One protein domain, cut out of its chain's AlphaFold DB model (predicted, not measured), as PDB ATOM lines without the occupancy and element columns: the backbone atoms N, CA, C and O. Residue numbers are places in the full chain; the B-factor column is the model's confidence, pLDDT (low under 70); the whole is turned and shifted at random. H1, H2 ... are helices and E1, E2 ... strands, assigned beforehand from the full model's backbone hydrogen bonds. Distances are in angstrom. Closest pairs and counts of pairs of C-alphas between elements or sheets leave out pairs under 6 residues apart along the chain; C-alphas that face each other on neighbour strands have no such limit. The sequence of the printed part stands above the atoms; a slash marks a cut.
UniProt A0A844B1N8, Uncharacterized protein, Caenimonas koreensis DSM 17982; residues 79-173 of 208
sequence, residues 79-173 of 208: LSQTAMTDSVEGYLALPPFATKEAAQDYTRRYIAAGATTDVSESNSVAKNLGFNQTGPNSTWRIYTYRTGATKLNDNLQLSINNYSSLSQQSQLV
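AT A GLANCE: This is residues 79 to 173 of the 208 residues of an uncharacterized protein of Caenimonas koreensis DSM 17982 (UniProt A0A844B1N8). A small compact head, in which helix H1 packs on the hairpin of strands E1 and E2, sends out one long helix, H2, as an arm whose residues 161 to 173 stick out free. The printed part has 95 residues, with two named helices and two named strands in the order H1, E1, E2, H2 along the chain; the class is mixed, helices and strands, and the sheet E1 - E2 is antiparallel. The whole is only just loose, close to compact, with radius of gyration of the C-alphas 15.1 A and spans of 55, 27 and 22 A.

HOW THE PARTS SIT: Look first at residues 90 to 91, paired antiparallel with residues 143 to 144 of E2, residues 139 to 144. H1, residues 100 to 112, has its closest C-alphas to E2 at Lys 100 and Trp 140, 5.9 A. E1, residues 129 to 134, forms a hairpin with E2 at 149 degrees, with N 132 and O 141 2.9 A apart, within hydrogen-bond range. H2, residues 146 to 173, and H1 are near each other. In H2 every O i to N i+4 pair is within hydrogen-bond range, in H1 8 of 9.

IN THESE COORDINATES: Find C-alpha 100 at (131.585, 102.284, 143.332), where H1 begins its 18.1 A. E1 measures 15.6 A, E2 16.5 A; H2 runs 40.6 A to C-alpha 173 at (120.862, 104.568, 184.536).

THE WHOLE: The printed part has no cut; the link H1 to E1 is long. Residues 81 to 82, 122 to 126 and 136 have pLDDT under 70.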
ATOM      1  N   LEU A  79     145.379 113.835 156.064       79.94
ATOM      2  CA  LEU A  79     145.858 115.192 156.358       79.94
ATOM      3  C   LEU A  79     147.385 115.269 156.503       79.94
ATOM      4  O   LEU A  79     147.980 116.281 156.137       79.94
ATOM      5  N   SER A  80     148.015 114.212 157.024       78.88
ATOM      6  CA  SER A  80     149.470 114.144 157.215       78.88
ATOM      7  C   SER A  80     150.253 113.724 155.963       78.88
ATOM      8  O   SER A  80     151.412 114.103 155.818       78.88
ATOM      9  N   GLN A  81     149.644 112.942 155.063       68.81
ATOM     10  CA  GLN A  81     150.339 112.281 153.948       68.81
ATOM     11  C   GLN A  81     150.238 113.020 152.611       68.81
ATOM     12  O   GLN A  81     151.015 112.738 151.701       68.81
ATOM     13  N   THR A  82     149.288 113.942 152.452       60.84
ATOM     14  CA  THR A  82     149.042 114.604 151.164       60.84
ATOM     15  C   THR A  82     149.349 116.092 151.208       60.84
ATOM     16  O   THR A  82     149.123 116.766 152.212       60.84
ATOM     17  N   ALA A  83     149.783 116.640 150.067       71.62
ATOM     18  CA  ALA A  83     149.787 118.078 149.780       71.62
ATOM     19  C   ALA A  83     148.348 118.638 149.665       71.62
ATOM     20  O   ALA A  83     148.053 119.449 148.792       71.62
ATOM     21  N   MET A  84     147.435 118.161 150.517       85.00
ATOM     22  CA  MET A  84     146.041 118.559 150.567       85.00
ATOM     23  C   MET A  84     145.983 120.044 150.911       85.00
ATOM     24  O   MET A  84     146.510 120.494 151.936       85.00
ATOM     25  N   THR A  85     145.331 120.814 150.058       84.81
ATOM     26  CA  THR A  85     145.067 122.236 150.278       84.81
ATOM     27  C   THR A  85     143.571 122.474 150.155       84.81
ATOM     28  O   THR A  85     142.788 121.538 149.989       84.81
ATOM     29  N   ASP A  86     143.148 123.727 150.222       83.94
ATOM     30  CA  ASP A  86     141.753 124.072 149.953       83.94
ATOM     31  C   ASP A  86     141.378 123.925 148.470       83.94
ATOM     32  O   ASP A  86     140.206 124.004 148.131       83.94
ATOM     33  N   SER A  87     142.350 123.674 147.584       82.81
ATOM     34  CA  SER A  87     142.131 123.459 146.143       82.81
ATOM     35  C   SER A  87     142.677 122.127 145.619       82.81
ATOM     36  O   SER A  87     142.363 121.729 144.500       82.81
ATOM     37  N   VAL A  88     143.465 121.416 146.430       84.44
ATOM     38  CA  VAL A  88     144.056 120.116 146.098       84.44
ATOM     39  C   VAL A  88     143.426 119.057 146.986       84.44
ATOM     40  O   VAL A  88     143.525 119.131 148.212       84.44
ATOM     41  N   GLU A  89     142.787 118.079 146.352       85.31
ATOM     42  CA  GLU A  89     142.151 116.961 147.038       85.31
ATOM     43  C   GLU A  89     143.187 116.048 147.710       85.31
ATOM     44  O   GLU A  89     144.279 115.820 147.189       85.31
ATOM     45  N   GLY A  90     142.834 115.501 148.871       86.25
ATOM     46  CA  GLY A  90     143.551 114.391 149.486       86.25
ATOM     47  C   GLY A  90     142.629 113.191 149.665       86.25
ATOM     48  O   GLY A  90     141.433 113.337 149.926       86.25
ATOM     49  N   TYR A  91     143.190 111.996 149.497       87.31
ATOM     50  CA  TYR A  91     142.434 110.746 149.516       87.31
ATOM     51  C   TYR A  91     142.452 110.109 150.902       87.31
ATOM     52  O   TYR A  91     143.510 109.976 151.511       87.31
ATOM     53  N   LEU A  92     141.275 109.702 151.382       84.00
ATOM     54  CA  LEU A  92     141.097 109.196 152.745       84.00
ATOM     55  C   LEU A  92     141.402 107.701 152.865       84.00
ATOM     56  O   LEU A  92     142.058 107.279 153.808       84.00
ATOM     57  N   ALA A  93     140.950 106.889 151.910       73.62
ATOM     58  CA  ALA A  93     141.152 105.444 151.929       73.62
ATOM     59  C   ALA A  93     142.249 105.036 150.941       73.62
ATOM     60  O   ALA A  93     142.162 105.325 149.744       73.62
ATOM     61  N   LEU A  94     143.272 104.350 151.450       70.31
ATOM     62  CA  LEU A  94     144.325 103.725 150.656       70.31
ATOM     63  C   LEU A  94     144.430 102.248 151.066       70.31
ATOM     64  O   LEU A  94     144.578 101.978 152.260       70.31
ATOM     65  N   PRO A  95     144.374 101.291 150.118       79.12
ATOM     66  CA  PRO A  95     144.301 101.457 148.659       79.12
ATOM     67  C   PRO A  95     142.907 101.884 148.132       79.12
ATOM     68  O   PRO A  95     141.936 101.868 148.884       79.12
ATOM     69  N   PRO A  96     142.794 102.263 146.840       83.75
ATOM     70  CA  PRO A  96     141.518 102.582 146.190       83.75
ATOM     71  C   PRO A  96     140.540 101.402 146.181       83.75
ATOM     72  O   PRO A  96     140.946 100.240 146.158       83.75
ATOM     73  N   PHE A  97     139.247 101.703 146.102       89.19
ATOM     74  CA  PHE A  97     138.182 100.712 146.016       89.19
ATOM     75  C   PHE A  97     138.019 100.180 144.589       89.19
ATOM     76  O   PHE A  97     138.084 100.927 143.609       89.19
ATOM     77  N   ALA A  98     137.756  98.878 144.471       86.81
ATOM     78  CA  ALA A  98     137.501  98.234 143.184       86.81
ATOM     79  C   ALA A  98     136.119  98.583 142.604       86.81
ATOM     80  O   ALA A  98     135.956  98.609 141.389       86.81
ATOM     81  N   THR A  99     135.128  98.861 143.459       90.12
ATOM     82  CA  THR A  99     133.744  99.141 143.054       90.12
ATOM     83  C   THR A  99     133.252 100.477 143.597       90.12
ATOM     84  O   THR A  99     133.726 100.965 144.630       90.12
ATOM     85  N   LYS A 100     132.263 101.055 142.907       89.19
ATOM     86  CA  LYS A 100     131.585 102.284 143.332       89.19
ATOM     87  C   LYS A 100     130.868 102.065 144.656       89.19
ATOM     88  O   LYS A 100     130.934 102.902 145.551       89.19
ATOM     89  N   GLU A 101     130.212 100.920 144.787       89.75
ATOM     90  CA  GLU A 101     129.414 100.539 145.945       89.75
ATOM     91  C   GLU A 101     130.273 100.494 147.210       89.75
ATOM     92  O   GLU A 101     129.843 100.990 148.244       89.75
ATOM     93  N   ALA A 102     131.509  99.988 147.123       89.69
ATOM     94  CA  ALA A 102     132.428  99.966 148.258       89.69
ATOM     95  C   ALA A 102     132.865 101.381 148.683       89.69
ATOM     96  O   ALA A 102     132.909 101.684 149.875       89.69
ATOM     97  N   ALA A 103     133.127 102.276 147.722       88.69
ATOM     98  CA  ALA A 103     133.440 103.672 148.029       88.69
ATOM     99  C   ALA A 103     132.232 104.417 148.628       88.69
ATOM    100  O   ALA A 103     132.373 105.206 149.565       88.69
ATOM    101  N   GLN A 104     131.023 104.142 148.132       88.69
ATOM    102  CA  GLN A 104     129.790 104.699 148.685       88.69
ATOM    103  C   GLN A 104     129.511 104.183 150.094       88.69
ATOM    104  O   GLN A 104     129.144 104.973 150.959       88.69
ATOM    105  N   ASP A 105     129.697 102.889 150.338       90.50
ATOM    106  CA  ASP A 105     129.520 102.292 151.660       90.50
ATOM    107  C   ASP A 105     130.483 102.912 152.677       90.50
ATOM    108  O   ASP A 105     130.070 103.388 153.735       90.50
ATOM    109  N   TYR A 106     131.751 103.070 152.301       90.06
ATOM    110  CA  TYR A 106     132.727 103.741 153.153       90.06
ATOM    111  C   TYR A 106     132.402 105.228 153.380       90.06
ATOM    112  O   TYR A 106     132.559 105.745 154.483       90.06
ATOM    113  N   THR A 107     131.863 105.920 152.374       90.06
ATOM    114  CA  THR A 107     131.360 107.297 152.526       90.06
ATOM    115  C   THR A 107     130.166 107.356 153.489       90.06
ATOM    116  O   THR A 107     130.080 108.257 154.326       90.06
ATOM    117  N   ARG A 108     129.259 106.369 153.436       90.25
ATOM    118  CA  ARG A 108     128.128 106.251 154.372       90.25
ATOM    119  C   ARG A 108     128.581 106.034 155.807       90.25
ATOM    120  O   ARG A 108     127.889 106.509 156.699       90.25
ATOM    121  N   ARG A 109     129.734 105.402 156.046       91.31
ATOM    122  CA  ARG A 109     130.310 105.279 157.396       91.31
ATOM    123  C   ARG A 109     130.641 106.647 158.000       91.31
ATOM    124  O   ARG A 109     130.247 106.907 159.131       91.31
ATOM    125  N   TYR A 110     131.239 107.565 157.230       90.25
ATOM    126  CA  TYR A 110     131.452 108.954 157.678       90.25
ATOM    127  C   TYR A 110     130.133 109.677 157.970       90.25
ATOM    128  O   TYR A 110     130.020 110.350 158.994       90.25
ATOM    129  N   ILE A 111     129.118 109.513 157.116       88.88
ATOM    130  CA  ILE A 111     127.790 110.104 157.351       88.88
ATOM    131  C   ILE A 111     127.163 109.531 158.633       88.88
ATOM    132  O   ILE A 111     126.695 110.284 159.483       88.88
ATOM    133  N   ALA A 112     127.183 108.207 158.802       87.94
ATOM    134  CA  ALA A 112     126.604 107.509 159.949       87.94
ATOM    135  C   ALA A 112     127.327 107.833 161.266       87.94
ATOM    136  O   ALA A 112     126.693 107.893 162.318       87.94
ATOM    137  N   ALA A 113     128.632 108.098 161.209       88.69
ATOM    138  CA  ALA A 113     129.413 108.594 162.337       88.69
ATOM    139  C   ALA A 113     129.139 110.078 162.658       88.69
ATOM    140  O   ALA A 113     129.683 110.602 163.628       88.69
ATOM    141  N   GLY A 114     128.297 110.762 161.877       83.75
ATOM    142  CA  GLY A 114     127.942 112.168 162.068       83.75
ATOM    143  C   GLY A 114     128.964 113.154 161.502       83.75
ATOM    144  O   GLY A 114     128.900 114.334 161.825       83.75
ATOM    145  N   ALA A 115     129.897 112.708 160.656       80.62
ATOM    146  CA  ALA A 115     130.968 113.560 160.143       80.62
ATOM    147  C   ALA A 115     130.464 114.633 159.161       80.62
ATOM    148  O   ALA A 115     130.976 115.750 159.143       80.62
ATOM    149  N   THR A 116     129.489 114.309 158.306       84.19
ATOM    150  CA  THR A 116     128.887 115.254 157.348       84.19
ATOM    151  C   THR A 116     127.614 114.672 156.728       84.19
ATOM    152  O   THR A 116     127.484 113.459 156.605       84.19
ATOM    153  N   THR A 117     126.705 115.529 156.262       81.38
ATOM    154  CA  THR A 117     125.646 115.178 155.290       81.38
ATOM    155  C   THR A 117     125.931 115.748 153.900       81.38
ATOM    156  O   THR A 117     125.212 115.489 152.939       81.38
ATOM    157  N   ASP A 118     126.976 116.563 153.800       81.56
ATOM    158  CA  ASP A 118     127.399 117.258 152.602       81.56
ATOM    159  C   ASP A 118     128.414 116.376 151.845       81.56
ATOM    160  O   ASP A 118     129.580 116.267 152.239       81.56
ATOM    161  N   VAL A 119     127.914 115.673 150.818       81.31
ATOM    162  CA  VAL A 119     128.646 114.672 150.022       81.31
ATOM    163  C   VAL A 119     128.420 114.889 148.522       81.31
ATOM    164  O   VAL A 119     127.324 115.284 148.118       81.31
ATOM    165  N   SER A 120     129.422 114.605 147.677       79.50
ATOM    166  CA  SER A 120     129.251 114.583 146.211       79.50
ATOM    167  C   SER A 120     130.004 113.470 145.481       79.50
ATOM    168  O   SER A 120     131.050 113.004 145.918       79.50
ATOM    169  N   GLU A 121     129.469 113.073 144.325       70.50
ATOM    170  CA  GLU A 121     130.071 112.082 143.417       70.50
ATOM    171  C   GLU A 121     131.032 112.720 142.378       70.50
ATOM    172  O   GLU A 121     131.719 112.033 141.630       70.50
ATOM    173  N   SER A 122     131.112 114.052 142.320       66.00
ATOM    174  CA  SER A 122     131.944 114.799 141.362       66.00
ATOM    175  C   SER A 122     132.883 115.745 142.092       66.00
ATOM    176  O   SER A 122     132.412 116.384 143.029       66.00
ATOM    177  N   ASN A 123     134.134 115.897 141.637       61.53
ATOM    178  CA  ASN A 123     135.139 116.801 142.223       61.53
ATOM    179  C   ASN A 123     134.602 118.218 142.417       61.53
ATOM    180  O   ASN A 123     134.625 119.045 141.507       61.53
ATOM    181  N   SER A 124     134.098 118.481 143.619       62.19
ATOM    182  CA  SER A 124     133.539 119.763 144.005       62.19
ATOM    183  C   SER A 124     134.223 120.236 145.271       62.19
ATOM    184  O   SER A 124     134.063 119.650 146.340       62.19
ATOM    185  N   VAL A 125     134.942 121.350 145.152       60.78
ATOM    186  CA  VAL A 125     135.597 122.033 146.277       60.78
ATOM    187  C   VAL A 125     134.583 122.512 147.323       60.78
ATOM    188  O   VAL A 125     134.916 122.694 148.489       60.78
ATOM    189  N   ALA A 126     133.316 122.675 146.930       61.44
ATOM    190  CA  ALA A 126     132.248 123.120 147.818       61.44
ATOM    191  C   ALA A 126     131.774 122.038 148.805       61.44
ATOM    192  O   ALA A 126     130.952 122.350 149.667       61.44
ATOM    193  N   LYS A 127     132.238 120.788 148.662       78.75
ATOM    194  CA  LYS A 127     131.724 119.645 149.414       78.75
ATOM    195  C   LYS A 127     132.731 119.099 150.419       78.75
ATOM    196  O   LYS A 127     133.926 119.022 150.143       78.75
ATOM    197  N   ASN A 128     132.243 118.720 151.600       80.62
ATOM    198  CA  ASN A 128     133.114 118.261 152.690       80.62
ATOM    199  C   ASN A 128     133.713 116.878 152.410       80.62
ATOM    200  O   ASN A 128     134.817 116.583 152.861       80.62
ATOM    201  N   LEU A 129     132.989 116.028 151.683       85.81
ATOM    202  CA  LEU A 129     133.405 114.672 151.346       85.81
ATOM    203  C   LEU A 129     132.947 114.336 149.928       85.81
ATOM    204  O   LEU A 129     131.840 114.689 149.517       85.81
ATOM    205  N   GLY A 130     133.770 113.623 149.177       86.00
ATOM    206  CA  GLY A 130     133.361 113.123 147.880       86.00
ATOM    207  C   GLY A 130     133.994 111.795 147.534       86.00
ATOM    208  O   GLY A 130     134.914 111.326 148.198       86.00
ATOM    209  N   PHE A 131     133.470 111.172 146.489       86.75
ATOM    210  CA  PHE A 131     134.050 109.973 145.912       86.75
ATOM    211  C   PHE A 131     134.009 110.074 144.396       86.75
ATOM    212  O   PHE A 131     133.028 110.543 143.831       86.75
ATOM    213  N   ASN A 132     135.090 109.675 143.743       85.94
ATOM    214  CA  ASN A 132     135.262 109.788 142.303       85.94
ATOM    215  C   ASN A 132     135.977 108.551 141.756       85.94
ATOM    216  O   ASN A 132     136.609 107.783 142.488       85.94
ATOM    217  N   GLN A 133     135.873 108.356 140.447       87.62
ATOM    218  CA  GLN A 133     136.657 107.356 139.739       87.62
ATOM    219  C   GLN A 133     137.972 107.985 139.273       87.62
ATOM    220  O   GLN A 133     137.979 109.073 138.702       87.62
ATOM    221  N   THR A 134     139.094 107.313 139.523       80.06
ATOM    222  CA  THR A 134     140.438 107.828 139.236       80.06
ATOM    223  C   THR A 134     141.323 106.768 138.581       80.06
ATOM    224  O   THR A 134     141.227 105.572 138.865       80.06
ATOM    225  N   GLY A 135     142.239 107.227 137.725       73.31
ATOM    226  CA  GLY A 135     143.291 106.406 137.127       73.31
ATOM    227  C   GLY A 135     142.855 105.497 135.965       73.31
ATOM    228  O   GLY A 135     141.668 105.354 135.675       73.31
ATOM    229  N   PRO A 136     143.827 104.849 135.292       64.62
ATOM    230  CA  PRO A 136     143.596 104.041 134.088       64.62
ATOM    231  C   PRO A 136     142.785 102.766 134.354       64.62
ATOM    232  O   PRO A 136     142.087 102.280 133.471       64.62
ATOM    233  N   ASN A 137     142.828 102.256 135.588       74.12
ATOM    234  CA  ASN A 137     142.108 101.051 136.003       74.12
ATOM    235  C   ASN A 137     140.698 101.345 136.533       74.12
ATOM    236  O   ASN A 137     140.070 100.446 137.085       74.12
ATOM    237  N   SER A 138     140.201 102.583 136.393       81.38
ATOM    238  CA  SER A 138     138.819 102.924 136.749       81.38
ATOM    239  C   SER A 138     138.475 102.631 138.224       81.38
ATOM    240  O   SER A 138     137.364 102.195 138.533       81.38
ATOM    241  N   THR A 139     139.417 102.865 139.148       88.19
ATOM    242  CA  THR A 139     139.221 102.591 140.582       88.19
ATOM    243  C   THR A 139     138.567 103.765 141.297       88.19
ATOM    244  O   THR A 139     138.738 104.922 140.918       88.19
ATOM    245  N   TRP A 140     137.808 103.472 142.349       88.75
ATOM    246  CA  TRP A 140     137.068 104.474 143.105       88.75
ATOM    247  C   TRP A 140     137.867 104.950 144.309       88.75
ATOM    248  O   TRP A 140     138.443 104.156 145.053       88.75
ATOM    249  N   ARG A 141     137.903 106.262 144.518       88.31
ATOM    250  CA  ARG A 141     138.566 106.889 145.660       88.31
ATOM    251  C   ARG A 141     137.604 107.795 146.390       88.31
ATOM    252  O   ARG A 141     136.651 108.301 145.811       88.31
ATOM    253  N   ILE A 142     137.890 107.993 147.669       89.69
ATOM    254  CA  ILE A 142     137.185 108.941 148.523       89.69
ATOM    255  C   ILE A 142     138.151 110.068 148.808       89.69
ATOM    256  O   ILE A 142     139.283 109.820 149.231       89.69
ATOM    257  N   TYR A 143     137.705 111.282 148.544       88.00
ATOM    258  CA  TYR A 143     138.514 112.478 148.609       88.00
ATOM    259  C   TYR A 143     137.838 113.549 149.464       88.00
ATOM    260  O   TYR A 143     136.628 113.549 149.699       88.00
ATOM    261  N   THR A 144     138.653 114.476 149.938       89.50
ATOM    262  CA  THR A 144     138.218 115.704 150.596       89.50
ATOM    263  C   THR A 144     139.260 116.794 150.350       89.50
ATOM    264  O   THR A 144     140.390 116.509 149.946       89.50
ATOM    265  N   TYR A 145     138.882 118.041 150.591       88.50
ATOM    266  CA  TYR A 145     139.788 119.190 150.604       88.50
ATOM    267  C   TYR A 145     140.135 119.546 152.044       88.50
ATOM    268  O   TYR A 145     139.418 119.156 152.960       88.50
ATOM    269  N   ARG A 146     141.189 120.338 152.263       87.19
ATOM    270  CA  ARG A 146     141.647 120.683 153.621       87.19
ATOM    271  C   ARG A 146     140.526 121.253 154.498       87.19
ATOM    272  O   ARG A 146     140.293 120.736 155.585       87.19
ATOM    273  N   THR A 147     139.776 122.237 154.002       86.62
ATOM    274  CA  THR A 147     138.604 122.784 154.712       86.62
ATOM    275  C   THR A 147     137.532 121.721 155.018       86.62
ATOM    276  O   THR A 147     136.950 121.724 156.104       86.62
ATOM    277  N   GLY A 148     137.267 120.801 154.085       87.94
ATOM    278  CA  GLY A 148     136.325 119.694 154.281       87.94
ATOM    279  C   GLY A 148     136.814 118.700 155.335       87.94
ATOM    280  O   GLY A 148     136.057 118.329 156.226       87.94
ATOM    281  N   ALA A 149     138.099 118.349 155.293       88.50
ATOM    282  CA  ALA A 149     138.755 117.473 156.250       88.50
ATOM    283  C   ALA A 149     138.732 118.044 157.671       88.50
ATOM    284  O   ALA A 149     138.411 117.318 158.604       88.50
ATOM    285  N   THR A 150     139.007 119.340 157.851       88.12
ATOM    286  CA  THR A 150     138.893 119.985 159.168       88.12
ATOM    287  C   THR A 150     137.470 119.870 159.715       88.12
ATOM    288  O   THR A 150     137.291 119.394 160.830       88.12
ATOM    289  N   LYS A 151     136.448 120.180 158.905       89.56
ATOM    290  CA  LYS A 151     135.039 120.040 159.318       89.56
ATOM    291  C   LYS A 151     134.650 118.598 159.640       89.56
ATOM    292  O   LYS A 151     133.942 118.361 160.613       89.56
ATOM    293  N   LEU A 152     135.095 117.636 158.828       91.44
ATOM    294  CA  LEU A 152     134.880 116.210 159.091       91.44
ATOM    295  C   LEU A 152     135.491 115.811 160.438       91.44
ATOM    296  O   LEU A 152     134.853 115.085 161.195       91.44
ATOM    297  N   ASN A 153     136.697 116.299 160.741       91.25
ATOM    298  CA  ASN A 153     137.397 116.018 161.990       91.25
ATOM    299  C   ASN A 153     136.652 116.610 163.194       91.25
ATOM    300  O   ASN A 153     136.334 115.886 164.134       91.25
ATOM    301  N   ASP A 154     136.276 117.890 163.119       91.38
ATOM    302  CA  ASP A 154     135.526 118.582 164.174       91.38
ATOM    303  C   ASP A 154     134.191 117.881 164.472       91.38
ATOM    304  O   ASP A 154     133.830 117.658 165.631       91.38
ATOM    305  N   ASN A 155     133.472 117.471 163.425       92.25
ATOM    306  CA  ASN A 155     132.201 116.767 163.568       92.25
ATOM    307  C   ASN A 155     132.378 115.353 164.137       92.25
ATOM    308  O   ASN A 155     131.597 114.939 164.993       92.25
ATOM    309  N   LEU A 156     133.407 114.612 163.712       93.06
ATOM    310  CA  LEU A 156     133.727 113.303 164.292       93.06
ATOM    311  C   LEU A 156     134.088 113.427 165.775       93.06
ATOM    312  O   LEU A 156     133.601 112.641 166.588       93.06
ATOM    313  N   GLN A 157     134.875 114.438 166.142       93.31
ATOM    314  CA  GLN A 157     135.219 114.732 167.530       93.31
ATOM    315  C   GLN A 157     133.966 115.061 168.357       93.31
ATOM    316  O   GLN A 157     133.802 114.547 169.467       93.31
ATOM    317  N   LEU A 158     133.047 115.864 167.813       92.75
ATOM    318  CA  LEU A 158     131.762 116.152 168.447       92.75
ATOM    319  C   LEU A 158     130.931 114.877 168.650       92.75
ATOM    320  O   LEU A 158     130.412 114.654 169.745       92.75
ATOM    321  N   SER A 159     130.839 114.013 167.637       91.19
ATOM    322  CA  SER A 159     130.155 112.720 167.744       91.19
ATOM    323  C   SER A 159     130.768 111.830 168.823       91.19
ATOM    324  O   SER A 159     130.034 111.279 169.642       91.19
ATOM    325  N   ILE A 160     132.099 111.725 168.883       91.69
ATOM    326  CA  ILE A 160     132.812 110.959 169.917       91.69
ATOM    327  C   ILE A 160     132.482 111.496 171.315       91.69
ATOM    328  O   ILE A 160     132.143 110.717 172.209       91.69
ATOM    329  N   ASN A 161     132.513 112.818 171.499       91.19
ATOM    330  CA  ASN A 161     132.159 113.451 172.769       91.19
ATOM    331  C   ASN A 161     130.703 113.153 173.164       91.19
ATOM    332  O   ASN A 161     130.433 112.810 174.318       91.19
ATOM    333  N   ASN A 162     129.776 113.208 172.204       89.12
ATOM    334  CA  ASN A 162     128.370 112.878 172.424       89.12
ATOM    335  C   ASN A 162     128.181 111.403 172.805       89.12
ATOM    336  O   ASN A 162     127.468 111.109 173.764       89.12
ATOM    337  N   TYR A 163     128.837 110.470 172.108       89.38
ATOM    338  CA  TYR A 163     128.770 109.042 172.437       89.38
ATOM    339  C   TYR A 163     129.345 108.747 173.823       89.38
ATOM    340  O   TYR A 163     128.745 107.986 174.582       89.38
ATOM    341  N   SER A 164     130.455 109.392 174.188       86.44
ATOM    342  CA  SER A 164     131.045 109.286 175.525       86.44
ATOM    343  C   SER A 164     130.083 109.787 176.609       86.44
ATOM    344  O   SER A 164     129.822 109.077 177.582       86.44
ATOM    345  N   SER A 165     129.471 110.960 176.411       86.06
ATOM    346  CA  SER A 165     128.482 111.521 177.342       86.06
ATOM    347  C   SER A 165     127.250 110.619 177.500       86.06
ATOM    348  O   SER A 165     126.851 110.299 178.623       86.06
ATOM    349  N   LEU A 166     126.690 110.124 176.389       84.69
ATOM    350  CA  LEU A 166     125.551 109.200 176.404       84.69
ATOM    351  C   LEU A 166     125.893 107.862 177.069       84.69
ATOM    352  O   LEU A 166     125.048 107.284 177.757       84.69
ATOM    353  N   SER A 167     127.124 107.371 176.898       82.38
ATOM    354  CA  SER A 167     127.606 106.155 177.560       82.38
ATOM    355  C   SER A 167     127.677 106.343 179.076       82.38
ATOM    356  O   SER A 167     127.160 105.513 179.822       82.38
ATOM    357  N   GLN A 168     128.203 107.478 179.550       84.00
ATOM    358  CA  GLN A 168     128.229 107.809 180.982       84.00
ATOM    359  C   GLN A 168     126.816 107.918 181.569       84.00
ATOM    360  O   GLN A 168     126.532 107.335 182.618       84.00
ATOM    361  N   GLN A 169     125.900 108.599 180.874       82.62
ATOM    362  CA  GLN A 169     124.500 108.683 181.297       82.62
ATOM    363  C   GLN A 169     123.852 107.291 181.371       82.62
ATOM    364  O   GLN A 169     123.181 106.960 182.347       82.62
ATOM    365  N   SER A 170     124.100 106.452 180.367       79.00
ATOM    366  CA  SER A 170     123.596 105.079 180.301       79.00
ATOM    367  C   SER A 170     124.129 104.197 181.436       79.00
ATOM    368  O   SER A 170     123.387 103.382 181.985       79.00
ATOM    369  N   GLN A 171     125.391 104.379 181.836       80.31
ATOM    370  CA  GLN A 171     125.979 103.678 182.982       80.31
ATOM    371  C   GLN A 171     125.327 104.094 184.308       80.31
ATOM    372  O   GLN A 171     125.038 103.230 185.136       80.31
ATOM    373  N   LEU A 172     125.025 105.383 184.500       84.06
ATOM    374  CA  LEU A 172     124.296 105.859 185.686       84.06
ATOM    375  C   LEU A 172     122.889 105.255 185.762       84.06
ATOM    376  O   LEU A 172     122.470 104.778 186.819       84.06
ATOM    377  N   VAL A 173     122.176 105.220 184.633       78.50
ATOM    378  CA  VAL A 173     120.862 104.568 184.536       78.50
ATOM    379  C   VAL A 173     120.973 103.081 184.892       78.50
ATOM    380  O   VAL A 173     120.179 102.580 185.688       78.50
TER     381      VAL A 173